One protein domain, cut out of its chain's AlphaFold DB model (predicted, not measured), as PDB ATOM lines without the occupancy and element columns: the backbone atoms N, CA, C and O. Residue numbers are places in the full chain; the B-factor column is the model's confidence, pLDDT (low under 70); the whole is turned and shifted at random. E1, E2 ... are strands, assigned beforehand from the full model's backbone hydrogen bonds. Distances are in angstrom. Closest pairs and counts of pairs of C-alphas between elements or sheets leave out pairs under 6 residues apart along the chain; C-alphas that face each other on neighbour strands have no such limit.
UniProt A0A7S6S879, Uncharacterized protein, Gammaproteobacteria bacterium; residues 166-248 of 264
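Overview. This is residues 166 to 248 of the 264 residues of an uncharacterized protein of Gammaproteobacteria bacterium (UniProt A0A7S6S879). Two small antiparallel sheets stand crosswise and joined by a short link: the strands of E4 to E7 run away from the sheet E1, E2 and E3 as a twisted arm, and E1 and E2 make a long hairpin. The whole is loose, with a radius of gyration of 15.2 A and spans of 44 by 36 by 22 A. The printed part has 83 residues, no named helix and seven strands, E1 to E7 in order; the class is all strand, with 39 residues, under half, in named elements.

Arrangement. Look first at E4, residues 218 to 222, E5, residues 225 to 229, E6, residues 235 to 241, and E7, residues 244 to 247, a meander, each strand the antiparallel neighbour of the one before. The sheet is twisted, its C-alphas up to 4.2 A off its best plane. Find N 220 and O 227 at 2.8 A for the hairpin E4 and E5, N 228 and O 236 at 2.8 A for E5 and E6, and N 239 and O 246 at 2.9 A for E6 and E7. The second meander is E1, residues 178 to 185, E2, residues 191 to 197, and E3, residues 211 to 213; N 181 and O 194 are 2.8 A apart, N 195 and O 212 2.7 A. E3 and E4 are apart.

Along the chain. Find C-alpha 178 at (5.582, 12.272, -15.263); E1 runs 20.5 A from there. E2 measures 19.6 A and E6 19.3 A. E7 ends at C-alpha 247, (27.912, 18.355, -21.790).

Size, cuts and confidence. The C-alphas of Ser 187 and Asn 242 are farthest apart, 46.4 A. The printed part has no cut; the link E2 to E3, 13 residues, is long. Mean pLDDT of the printed part is 74.4; residues 199 to 205 and 218 to 227 are among those under 70.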
ATOM      1  N   ILE A 166       0.334  18.910 -20.725       73.88
ATOM      2  CA  ILE A 166      -1.115  18.753 -20.635       73.88
ATOM      3  C   ILE A 166      -1.461  17.605 -19.676       73.88
ATOM      4  O   ILE A 166      -0.726  16.619 -19.581       73.88
ATOM      5  N   GLY A 167      -2.571  17.724 -18.945       74.88
ATOM      6  CA  GLY A 167      -3.058  16.676 -18.040       74.88
ATOM      7  C   GLY A 167      -2.153  16.424 -16.821       74.88
ATOM      8  O   GLY A 167      -1.612  17.367 -16.247       74.88
ATOM      9  N   ASN A 168      -2.008  15.148 -16.432       72.88
ATOM     10  CA  ASN A 168      -1.336  14.699 -15.199       72.88
ATOM     11  C   ASN A 168       0.120  14.248 -15.420       72.88
ATOM     12  O   ASN A 168       0.393  13.055 -15.610       72.88
ATOM     13  N   PRO A 169       1.055  15.197 -15.327       82.50
ATOM     14  CA  PRO A 169       1.499  16.000 -16.451       82.50
ATOM     15  C   PRO A 169       2.165  15.144 -17.536       82.50
ATOM     16  O   PRO A 169       3.064  14.345 -17.263       82.50
ATOM     17  N   VAL A 170       1.742  15.340 -18.783       75.12
ATOM     18  CA  VAL A 170       2.360  14.745 -19.973       75.12
ATOM     19  C   VAL A 170       3.084  15.837 -20.745       75.12
ATOM     20  O   VAL A 170       2.464  16.838 -21.096       75.12
ATOM     21  N   ASN A 171       4.376  15.652 -21.014       77.19
ATOM     22  CA  ASN A 171       5.153  16.541 -21.877       77.19
ATOM     23  C   ASN A 171       4.579  16.500 -23.306       77.19
ATOM     24  O   ASN A 171       4.528  15.430 -23.914       77.19
ATOM     25  N   THR A 172       4.148  17.640 -23.845       73.19
ATOM     26  CA  THR A 172       3.468  17.704 -25.153       73.19
ATOM     27  C   THR A 172       4.400  17.441 -26.333       73.19
ATOM     28  O   THR A 172       3.942  16.963 -27.367       73.19
ATOM     29  N   ALA A 173       5.701  17.699 -26.180       68.88
ATOM     30  CA  ALA A 173       6.696  17.459 -27.220       68.88
ATOM     31  C   ALA A 173       7.131  15.987 -27.290       68.88
ATOM     32  O   ALA A 173       7.476  15.493 -28.361       68.88
ATOM     33  N   THR A 174       7.130  15.274 -26.157       68.38
ATOM     34  CA  THR A 174       7.691  13.909 -26.078       68.38
ATOM     35  C   THR A 174       6.681  12.819 -25.734       68.38
ATOM     36  O   THR A 174       6.988  11.632 -25.866       68.38
ATOM     37  N   GLY A 175       5.488  13.189 -25.267       73.00
ATOM     38  CA  GLY A 175       4.496  12.252 -24.741       73.00
ATOM     39  C   GLY A 175       4.931  11.566 -23.440       73.00
ATOM     40  O   GLY A 175       4.347  10.548 -23.065       73.00
ATOM     41  N   ASN A 176       5.968  12.062 -22.755       76.25
ATOM     42  CA  ASN A 176       6.385  11.510 -21.468       76.25
ATOM     43  C   ASN A 176       5.408  11.928 -20.367       76.25
ATOM     44  O   ASN A 176       5.309  13.112 -20.047       76.25
ATOM     45  N   LYS A 177       4.716  10.955 -19.766       81.38
ATOM     46  CA  LYS A 177       3.962  11.165 -18.530       81.38
ATOM     47  C   LYS A 177       4.919  11.144 -17.344       81.38
ATOM     48  O   LYS A 177       5.616  10.148 -17.154       81.38
ATOM     49  N   TYR A 178       4.859  12.185 -16.522       85.12
ATOM     50  CA  TYR A 178       5.582  12.272 -15.263       85.12
ATOM     51  C   TYR A 178       4.633  12.160 -14.065       85.12
ATOM     52  O   TYR A 178       3.496  12.630 -14.118       85.12
ATOM     53  N   ALA A 179       5.078  11.535 -12.978       87.50
ATOM     54  CA  ALA A 179       4.430  11.650 -11.672       87.50
ATOM     55  C   ALA A 179       5.478  11.634 -10.559       87.50
ATOM     56  O   ALA A 179       6.533  11.028 -10.707       87.50
ATOM     57  N   GLU A 180       5.169  12.297  -9.453       90.62
ATOM     58  CA  GLU A 180       5.991  12.329  -8.249       90.62
ATOM     59  C   GLU A 180       5.110  11.916  -7.072       90.62
ATOM     60  O   GLU A 180       4.078  12.544  -6.836       90.62
ATOM     61  N   GLU A 181       5.544  10.892  -6.344       90.00
ATOM     62  CA  GLU A 181       4.919  10.426  -5.109       90.00
ATOM     63  C   GLU A 181       5.897  10.661  -3.968       90.00
ATOM     64  O   GLU A 181       7.022  10.167  -3.997       90.00
ATOM     65  N   VAL A 182       5.487  11.440  -2.972       91.19
ATOM     66  CA  VAL A 182       6.292  11.669  -1.771       91.19
ATOM     67  C   VAL A 182       5.810  10.689  -0.714       91.19
ATOM     68  O   VAL A 182       4.740  10.890  -0.141       91.19
ATOM     69  N   ASP A 183       6.574   9.627  -0.473       90.44
ATOM     70  CA  ASP A 183       6.146   8.560   0.436       90.44
ATOM     71  C   ASP A 183       6.564   8.847   1.886       90.44
ATOM     72  O   ASP A 183       5.822   8.542   2.818       90.44
ATOM     73  N   ILE A 184       7.749   9.437   2.095       92.12
ATOM     74  CA  ILE A 184       8.284   9.726   3.434       92.12
ATOM     75  C   ILE A 184       8.826  11.149   3.477       92.12
ATOM     76  O   ILE A 184       9.652  11.537   2.652       92.12
ATOM     77  N   VAL A 185       8.418  11.898   4.499       93.00
ATOM     78  CA  VAL A 185       9.037  13.166   4.895       93.00
ATOM     79  C   VAL A 185       9.274  13.112   6.396       93.00
ATOM     80  O   VAL A 185       8.325  12.982   7.167       93.00
ATOM     81  N   SER A 186      10.534  13.186   6.816       90.38
ATOM     82  CA  SER A 186      10.911  13.234   8.228       90.38
ATOM     83  C   SER A 186      11.279  14.662   8.637       90.38
ATOM     84  O   SER A 186      11.810  15.442   7.845       90.38
ATOM     85  N   SER A 187      11.039  15.001   9.905       84.75
ATOM     86  CA  SER A 187      11.448  16.284  10.493       84.75
ATOM     87  C   SER A 187      12.970  16.480  10.520       84.75
ATOM     88  O   SER A 187      13.434  17.610  10.631       84.75
ATOM     89  N   GLY A 188      13.747  15.399  10.384       86.00
ATOM     90  CA  GLY A 188      15.210  15.413  10.317       86.00
ATOM     91  C   GLY A 188      15.784  15.648   8.915       86.00
ATOM     92  O   GLY A 188      16.976  15.446   8.718       86.00
ATOM     93  N   GLY A 189      14.960  16.022   7.930       82.75
ATOM     94  CA  GLY A 189      15.407  16.342   6.566       82.75
ATOM     95  C   GLY A 189      15.540  15.141   5.625       82.75
ATOM     96  O   GLY A 189      15.834  15.320   4.445       82.75
ATOM     97  N   LEU A 190      15.274  13.921   6.105       86.88
ATOM     98  CA  LEU A 190      15.165  12.754   5.235       86.88
ATOM     99  C   LEU A 190      13.839  12.819   4.471       86.88
ATOM    100  O   LEU A 190      12.770  12.868   5.080       86.88
ATOM    101  N   SER A 191      13.904  12.756   3.145       91.38
ATOM    102  CA  SER A 191      12.727  12.572   2.299       91.38
ATOM    103  C   SER A 191      12.947  11.420   1.330       91.38
ATOM    104  O   SER A 191      14.053  11.224   0.828       91.38
ATOM    105  N   PHE A 192      11.893  10.643   1.099       89.75
ATOM    106  CA  PHE A 192      11.861   9.608   0.080       89.75
ATOM    107  C   PHE A 192      10.689   9.880  -0.852       89.75
ATOM    108  O   PHE A 192       9.528   9.824  -0.441       89.75
ATOM    109  N   SER A 193      11.018  10.144  -2.111       91.25
ATOM    110  CA  SER A 193      10.048  10.270  -3.193       91.25
ATOM    111  C   SER A 193      10.313   9.243  -4.284       91.25
ATOM    112  O   SER A 193      11.471   8.875  -4.525       91.25
ATOM    113  N   ARG A 194       9.249   8.834  -4.971       90.75
ATOM    114  CA  ARG A 194       9.278   8.058  -6.208       90.75
ATOM    115  C   ARG A 194       8.866   8.929  -7.389       90.75
ATOM    116  O   ARG A 194       7.974   9.763  -7.283       90.75
ATOM    117  N   TYR A 195       9.495   8.694  -8.530       86.69
ATOM    118  CA  TYR A 195       9.309   9.442  -9.764       86.69
ATOM    119  C   TYR A 195       8.977   8.494 -10.904       86.69
ATOM    120  O   TYR A 195       9.777   7.624 -11.243       86.69
ATOM    121  N   TYR A 196       7.810   8.665 -11.509       84.12
ATOM    122  CA  TYR A 196       7.375   7.896 -12.665       84.12
ATOM    123  C   TYR A 196       7.710   8.621 -13.962       84.12
ATOM    124  O   TYR A 196       7.441   9.816 -14.084       84.12
ATOM    125  N   ASN A 197       8.204   7.885 -14.956       80.62
ATOM    126  CA  ASN A 197       8.382   8.362 -16.325       80.62
ATOM    127  C   ASN A 197       7.915   7.303 -17.326       80.62
ATOM    128  O   ASN A 197       8.585   6.289 -17.499       80.62
ATOM    129  N   ALA A 198       6.827   7.557 -18.057       72.25
ATOM    130  CA  ALA A 198       6.299   6.601 -19.045       72.25
ATOM    131  C   ALA A 198       7.267   6.300 -20.204       72.25
ATOM    132  O   ALA A 198       7.123   5.287 -20.888       72.25
ATOM    133  N   LYS A 199       8.222   7.199 -20.467       65.81
ATOM    134  CA  LYS A 199       9.296   7.005 -21.455       65.81
ATOM    135  C   LYS A 199      10.658   6.747 -20.801       65.81
ATOM    136  O   LYS A 199      11.674   6.772 -21.491       65.81
ATOM    137  N   GLY A 200      10.687   6.528 -19.485       57.97
ATOM    138  CA  GLY A 200      11.902   6.209 -18.745       57.97
ATOM    139  C   GLY A 200      12.463   4.847 -19.150       57.97
ATOM    140  O   GLY A 200      11.723   3.890 -19.351       57.97
ATOM    141  N   LEU A 201      13.789   4.760 -19.256       48.69
ATOM    142  CA  LEU A 201      14.517   3.543 -19.647       48.69
ATOM    143  C   LEU A 201      14.815   2.609 -18.457       48.69
ATOM    144  O   LEU A 201      15.609   1.680 -18.594       48.69
ATOM    145  N   SER A 202      14.232   2.861 -17.279       49.19
ATOM    146  CA  SER A 202      14.472   2.076 -16.065       49.19
ATOM    147  C   SER A 202      13.762   0.721 -16.161       49.19
ATOM    148  O   SER A 202      12.610   0.571 -15.737       49.19
ATOM    149  N   GLY A 203      14.450  -0.266 -16.736       43.12
ATOM    150  CA  GLY A 203      14.094  -1.674 -16.599       43.12
ATOM    151  C   GLY A 203      14.203  -2.066 -15.128       43.12
ATOM    152  O   GLY A 203      15.306  -2.171 -14.609       43.12
ATOM    153  N   GLY A 204      13.056  -2.189 -14.454       52.81
ATOM    154  CA  GLY A 204      12.940  -2.673 -13.075       52.81
ATOM    155  C   GLY A 204      13.839  -1.958 -12.064       52.81
ATOM    156  O   GLY A 204      14.821  -2.532 -11.601       52.81
ATOM    157  N   SER A 205      13.488  -0.732 -11.665       63.47
ATOM    158  CA  SER A 205      14.059  -0.199 -10.426       63.47
ATOM    159  C   SER A 205      13.524  -0.973  -9.218       63.47
ATOM    160  O   SER A 205      12.488  -1.641  -9.296       63.47
ATOM    161  N   SER A 206      14.172  -0.815  -8.062       72.31
ATOM    162  CA  SER A 206      13.641  -1.280  -6.773       72.31
ATOM    163  C   SER A 206      12.257  -0.698  -6.443       72.31
ATOM    164  O   SER A 206      11.533  -1.269  -5.632       72.31
ATOM    165  N   ALA A 207      11.869   0.412  -7.080       73.19
ATOM    166  CA  ALA A 207      10.570   1.061  -6.928       73.19
ATOM    167  C   ALA A 207       9.519   0.600  -7.961       73.19
ATOM    168  O   ALA A 207       8.375   1.054  -7.908       73.19
ATOM    169  N   GLY A 208       9.882  -0.298  -8.884       67.31
ATOM    170  CA  GLY A 208       9.008  -0.833  -9.926       67.31
ATOM    171  C   GLY A 208       9.306  -0.296 -11.328       67.31
ATOM    172  O   GLY A 208      10.128   0.595 -11.542       67.31
ATOM    173  N   SER A 209       8.634  -0.865 -12.331       71.00
ATOM    174  CA  SER A 209       8.835  -0.479 -13.734       71.00
ATOM    175  C   SER A 209       8.504   0.995 -13.965       71.00
ATOM    176  O   SER A 209       7.462   1.472 -13.515       71.00
ATOM    177  N   SER A 210       9.373   1.703 -14.697       74.56
ATOM    178  CA  SER A 210       9.232   3.138 -15.015       74.56
ATOM    179  C   SER A 210       9.207   4.087 -13.806       74.56
ATOM    180  O   SER A 210       9.023   5.291 -13.983       74.56
ATOM    181  N   TRP A 211       9.409   3.566 -12.596       77.81
ATOM    182  CA  TRP A 211       9.605   4.342 -11.382       77.81
ATOM    183  C   TRP A 211      11.093   4.413 -11.056       77.81
ATOM    184  O   TRP A 211      11.822   3.458 -11.285       77.81
ATOM    185  N   ASN A 212      11.536   5.520 -10.479       82.44
ATOM    186  CA  ASN A 212      12.826   5.670  -9.809       82.44
ATOM    187  C   ASN A 212      12.579   6.290  -8.434       82.44
ATOM    188  O   ASN A 212      11.511   6.853  -8.209       82.44
ATOM    189  N   HIS A 213      13.537   6.219  -7.513       86.31
ATOM    190  CA  HIS A 213      13.419   6.892  -6.217       86.31
ATOM    191  C   HIS A 213      14.505   7.947  -5.997       86.31
ATOM    192  O   HIS A 213      15.557   7.915  -6.624       86.31
ATOM    193  N   SER A 214      14.257   8.876  -5.076       85.94
ATOM    194  CA  SER A 214      15.141   9.991  -4.663       85.94
ATOM    195  C   SER A 214      16.615   9.637  -4.409       85.94
ATOM    196  O   SER A 214      17.489  10.463  -4.647       85.94
ATOM    197  N   PHE A 215      16.907   8.403  -4.000       82.25
ATOM    198  CA  PHE A 215      18.276   7.913  -3.761       82.25
ATOM    199  C   PHE A 215      18.884   7.151  -4.947       82.25
ATOM    200  O   PHE A 215      20.020   6.687  -4.880       82.25
ATOM    201  N   GLN A 216      18.142   7.018  -6.043       74.19
ATOM    202  CA  GLN A 216      18.549   6.291  -7.232       74.19
ATOM    203  C   GLN A 216      19.153   7.264  -8.247       74.19
ATOM    204  O   GLN A 216      18.474   7.815  -9.111       74.19
ATOM    205  N   ARG A 217      20.462   7.473  -8.123       74.56
ATOM    206  CA  ARG A 217      21.295   8.194  -9.094       74.56
ATOM    207  C   ARG A 217      22.393   7.266  -9.584       74.56
ATOM    208  O   ARG A 217      22.901   6.452  -8.814       74.56
ATOM    209  N   SER A 218      22.758   7.381 -10.850       67.62
ATOM    210  CA  SER A 218      23.784   6.520 -11.434       67.62
ATOM    211  C   SER A 218      24.630   7.265 -12.450       67.62
ATOM    212  O   SER A 218      24.177   8.204 -13.108       67.62
ATOM    213  N   LEU A 219      25.874   6.814 -12.574       65.88
ATOM    214  CA  LEU A 219      26.754   7.165 -13.672       65.88
ATOM    215  C   LEU A 219      26.995   5.904 -14.490       65.88
ATOM    216  O   LEU A 219      27.429   4.884 -13.956       65.88
ATOM    217  N   TYR A 220      26.736   5.987 -15.786       59.59
ATOM    218  CA  TYR A 220      27.285   5.049 -16.747       59.59
ATOM    219  C   TYR A 220      28.537   5.680 -17.346       59.59
ATOM    220  O   TYR A 220      28.462   6.748 -17.955       59.59
ATOM    221  N   VAL A 221      29.685   5.045 -17.123       62.56
ATOM    222  CA  VAL A 221      30.998   5.585 -17.481       62.56
ATOM    223  C   VAL A 221      31.624   4.728 -18.574       62.56
ATOM    224  O   VAL A 221      31.789   3.522 -18.415       62.56
ATOM    225  N   ASN A 222      32.007   5.377 -19.665       57.28
ATOM    226  CA  ASN A 222      32.795   4.847 -20.771       57.28
ATOM    227  C   ASN A 222      34.011   5.784 -20.971       57.28
ATOM    228  O   ASN A 222      33.888   6.986 -20.726       57.28
ATOM    229  N   PRO A 223      35.183   5.287 -21.415       61.47
ATOM    230  CA  PRO A 223      36.378   6.102 -21.672       61.47
ATOM    231  C   PRO A 223      36.172   7.443 -22.389       61.47
ATOM    232  O   PRO A 223      36.929   8.379 -22.141       61.47
ATOM    233  N   LYS A 224      35.178   7.553 -23.279       61.19
ATOM    234  CA  LYS A 224      34.889   8.804 -24.001       61.19
ATOM    235  C   LYS A 224      33.551   9.438 -23.655       61.19
ATOM    236  O   LYS A 224      33.338  10.582 -24.053       61.19
ATOM    237  N   ILE A 225      32.664   8.732 -22.951       62.41
ATOM    238  CA  ILE A 225      31.296   9.186 -22.678       62.41
ATOM    239  C   ILE A 225      30.878   8.871 -21.248       62.41
ATOM    240  O   ILE A 225      31.073   7.764 -20.763       62.41
ATOM    241  N   ILE A 226      30.236   9.834 -20.594       64.88
ATOM    242  CA  ILE A 226      29.594   9.636 -19.297       64.88
ATOM    243  C   ILE A 226      28.129  10.022 -19.413       64.88
ATOM    244  O   ILE A 226      27.798  11.099 -19.898       64.88
ATOM    245  N   THR A 227      27.245   9.139 -18.960       69.50
ATOM    246  CA  THR A 227      25.820   9.440 -18.803       69.50
ATOM    247  C   THR A 227      25.489   9.483 -17.324       69.50
ATOM    248  O   THR A 227      25.677   8.489 -16.623       69.50
ATOM    249  N   ALA A 228      24.979  10.612 -16.849       71.44
ATOM    250  CA  ALA A 228      24.459  10.747 -15.499       71.44
ATOM    251  C   ALA A 228      22.939  10.634 -15.523       71.44
ATOM    252  O   ALA A 228      22.283  11.365 -16.260       71.44
ATOM    253  N   THR A 229      22.378   9.738 -14.716       74.94
ATOM    254  CA  THR A 229      20.927   9.595 -14.552       74.94
ATOM    255  C   THR A 229      20.519  10.125 -13.187       74.94
ATOM    256  O   THR A 229      21.080   9.729 -12.160       74.94
ATOM    257  N   ARG A 230      19.544  11.031 -13.186       76.50
ATOM    258  CA  ARG A 230      18.961  11.634 -11.989       76.50
ATOM    259  C   ARG A 230      17.764  10.825 -11.479       76.50
ATOM    260  O   ARG A 230      17.130  10.115 -12.264       76.50
ATOM    261  N   PRO A 231      17.397  10.988 -10.194       77.69
ATOM    262  CA  PRO A 231      16.216  10.348  -9.617       77.69
ATOM    263  C   PRO A 231      14.916  10.609 -10.382       77.69
ATOM    264  O   PRO A 231      14.091   9.716 -10.527       77.69
ATOM    265  N   ASP A 232      14.740  11.813 -10.925       76.50
ATOM    266  CA  ASP A 232      13.554  12.203 -11.694       76.50
ATOM    267  C   ASP A 232      13.513  11.603 -13.112       76.50
ATOM    268  O   ASP A 232      12.584  11.878 -13.871       76.50
ATOM    269  N   GLY A 233      14.498  10.776 -13.473       72.06
ATOM    270  CA  GLY A 233      14.629  10.138 -14.779       72.06
ATOM    271  C   GLY A 233      15.315  10.999 -15.835       72.06
ATOM    272  O   GLY A 233      15.515  10.511 -16.948       72.06
ATOM    273  N   ARG A 234      15.698  12.243 -15.518       76.19
ATOM    274  CA  ARG A 234      16.499  13.055 -16.439       76.19
ATOM    275  C   ARG A 234      17.894  12.487 -16.592       76.19
ATOM    276  O   ARG A 234      18.493  12.010 -15.627       76.19
ATOM    277  N   THR A 235      18.426  12.601 -17.801       72.69
ATOM    278  CA  THR A 235      19.803  12.215 -18.095       72.69
ATOM    279  C   THR A 235      20.614  13.400 -18.594       72.69
ATOM    280  O   THR A 235      20.097  14.229 -19.345       72.69
ATOM    281  N   ALA A 236      21.870  13.451 -18.146       71.69
ATOM    282  CA  ALA A 236      22.918  14.337 -18.632       71.69
ATOM    283  C   ALA A 236      23.975  13.513 -19.396       71.69
ATOM    284  O   ALA A 236      24.461  12.510 -18.867       71.69
ATOM    285  N   TYR A 237      24.342  13.917 -20.613       71.75
ATOM    286  CA  TYR A 237      25.336  13.250 -21.460       71.75
ATOM    287  C   TYR A 237      26.596  14.101 -21.578       71.75
ATOM    288  O   TYR A 237      26.541  15.251 -22.004       71.75
ATOM    289  N   PHE A 238      27.748  13.516 -21.275       69.25
ATOM    290  CA  PHE A 238      29.050  14.164 -21.362       69.25
ATOM    291  C   PHE A 238      29.947  13.410 -22.335       69.25
ATOM    292  O   PHE A 238      30.066  12.188 -22.247       69.25
ATOM    293  N   ARG A 239      30.619  14.136 -23.230       69.62
ATOM    294  CA  ARG A 239      31.626  13.594 -24.148       69.62
ATOM    295  C   ARG A 239      32.993  14.167 -23.812       69.62
ATOM    296  O   ARG A 239      33.142  15.380 -23.673       69.62
ATOM    297  N   LEU A 240      33.993  13.301 -23.719       64.69
ATOM    298  CA  LEU A 240      35.376  13.704 -23.532       64.69
ATOM    299  C   LEU A 240      35.918  14.279 -24.844       64.69
ATOM    300  O   LEU A 240      36.006  13.577 -25.851       64.69
ATOM    301  N   THR A 241      36.293  15.552 -24.824       71.12
ATOM    302  CA  THR A 241      36.912  16.257 -25.951       71.12
ATOM    303  C   THR A 241      38.133  16.992 -25.429       71.12
ATOM    304  O   THR A 241      38.013  17.779 -24.495       71.12
ATOM    305  N   ASN A 242      39.314  16.728 -25.996       75.00
ATOM    306  CA  ASN A 242      40.577  17.345 -25.564       75.00
ATOM    307  C   ASN A 242      40.790  17.270 -24.037       75.00
ATOM    308  O   ASN A 242      41.151  18.255 -23.403       75.00
ATOM    309  N   SER A 243      40.514  16.099 -23.451       71.94
ATOM    310  CA  SER A 243      40.606  15.836 -22.004       71.94
ATOM    311  C   SER A 243      39.617  16.610 -21.118       71.94
ATOM    312  O   SER A 243      39.753  16.596 -19.898       71.94
ATOM    313  N   VAL A 244      38.592  17.238 -21.703       68.50
ATOM    314  CA  VAL A 244      37.517  17.938 -20.988       68.50
ATOM    315  C   VAL A 244      36.182  17.245 -21.241       68.50
ATOM    316  O   VAL A 244      35.845  16.911 -22.377       68.50
ATOM    317  N   TRP A 245      35.400  17.028 -20.184       70.94
ATOM    318  CA  TRP A 245      34.039  16.507 -20.293       70.94
ATOM    319  C   TRP A 245      33.080  17.624 -20.696       70.94
ATOM    320  O   TRP A 245      32.791  18.521 -19.908       70.94
ATOM    321  N   ILE A 246      32.580  17.562 -21.927       66.38
ATOM    322  CA  ILE A 246      31.651  18.546 -22.479       66.38
ATOM    323  C   ILE A 246      30.240  17.976 -22.422       66.38
ATOM    324  O   ILE A 246      29.972  16.920 -23.001       66.38
ATOM    325  N   ASN A 247      29.330  18.688 -21.765       68.50
ATOM    326  CA  ASN A 247      27.912  18.355 -21.790       68.50
ATOM    327  C   ASN A 247      27.364  18.495 -23.219       68.50
ATOM    328  O   ASN A 247      27.582  19.508 -23.877       68.50
ATOM    329  N   GLN A 248      26.705  17.453 -23.715       66.75
ATOM    330  CA  GLN A 248      26.132  17.400 -25.061       66.75
ATOM    331  C   GLN A 248      24.648  17.815 -25.082       66.75
ATOM    332  O   GLN A 248      23.990  17.684 -26.111       66.75
TER     333      GLN A 248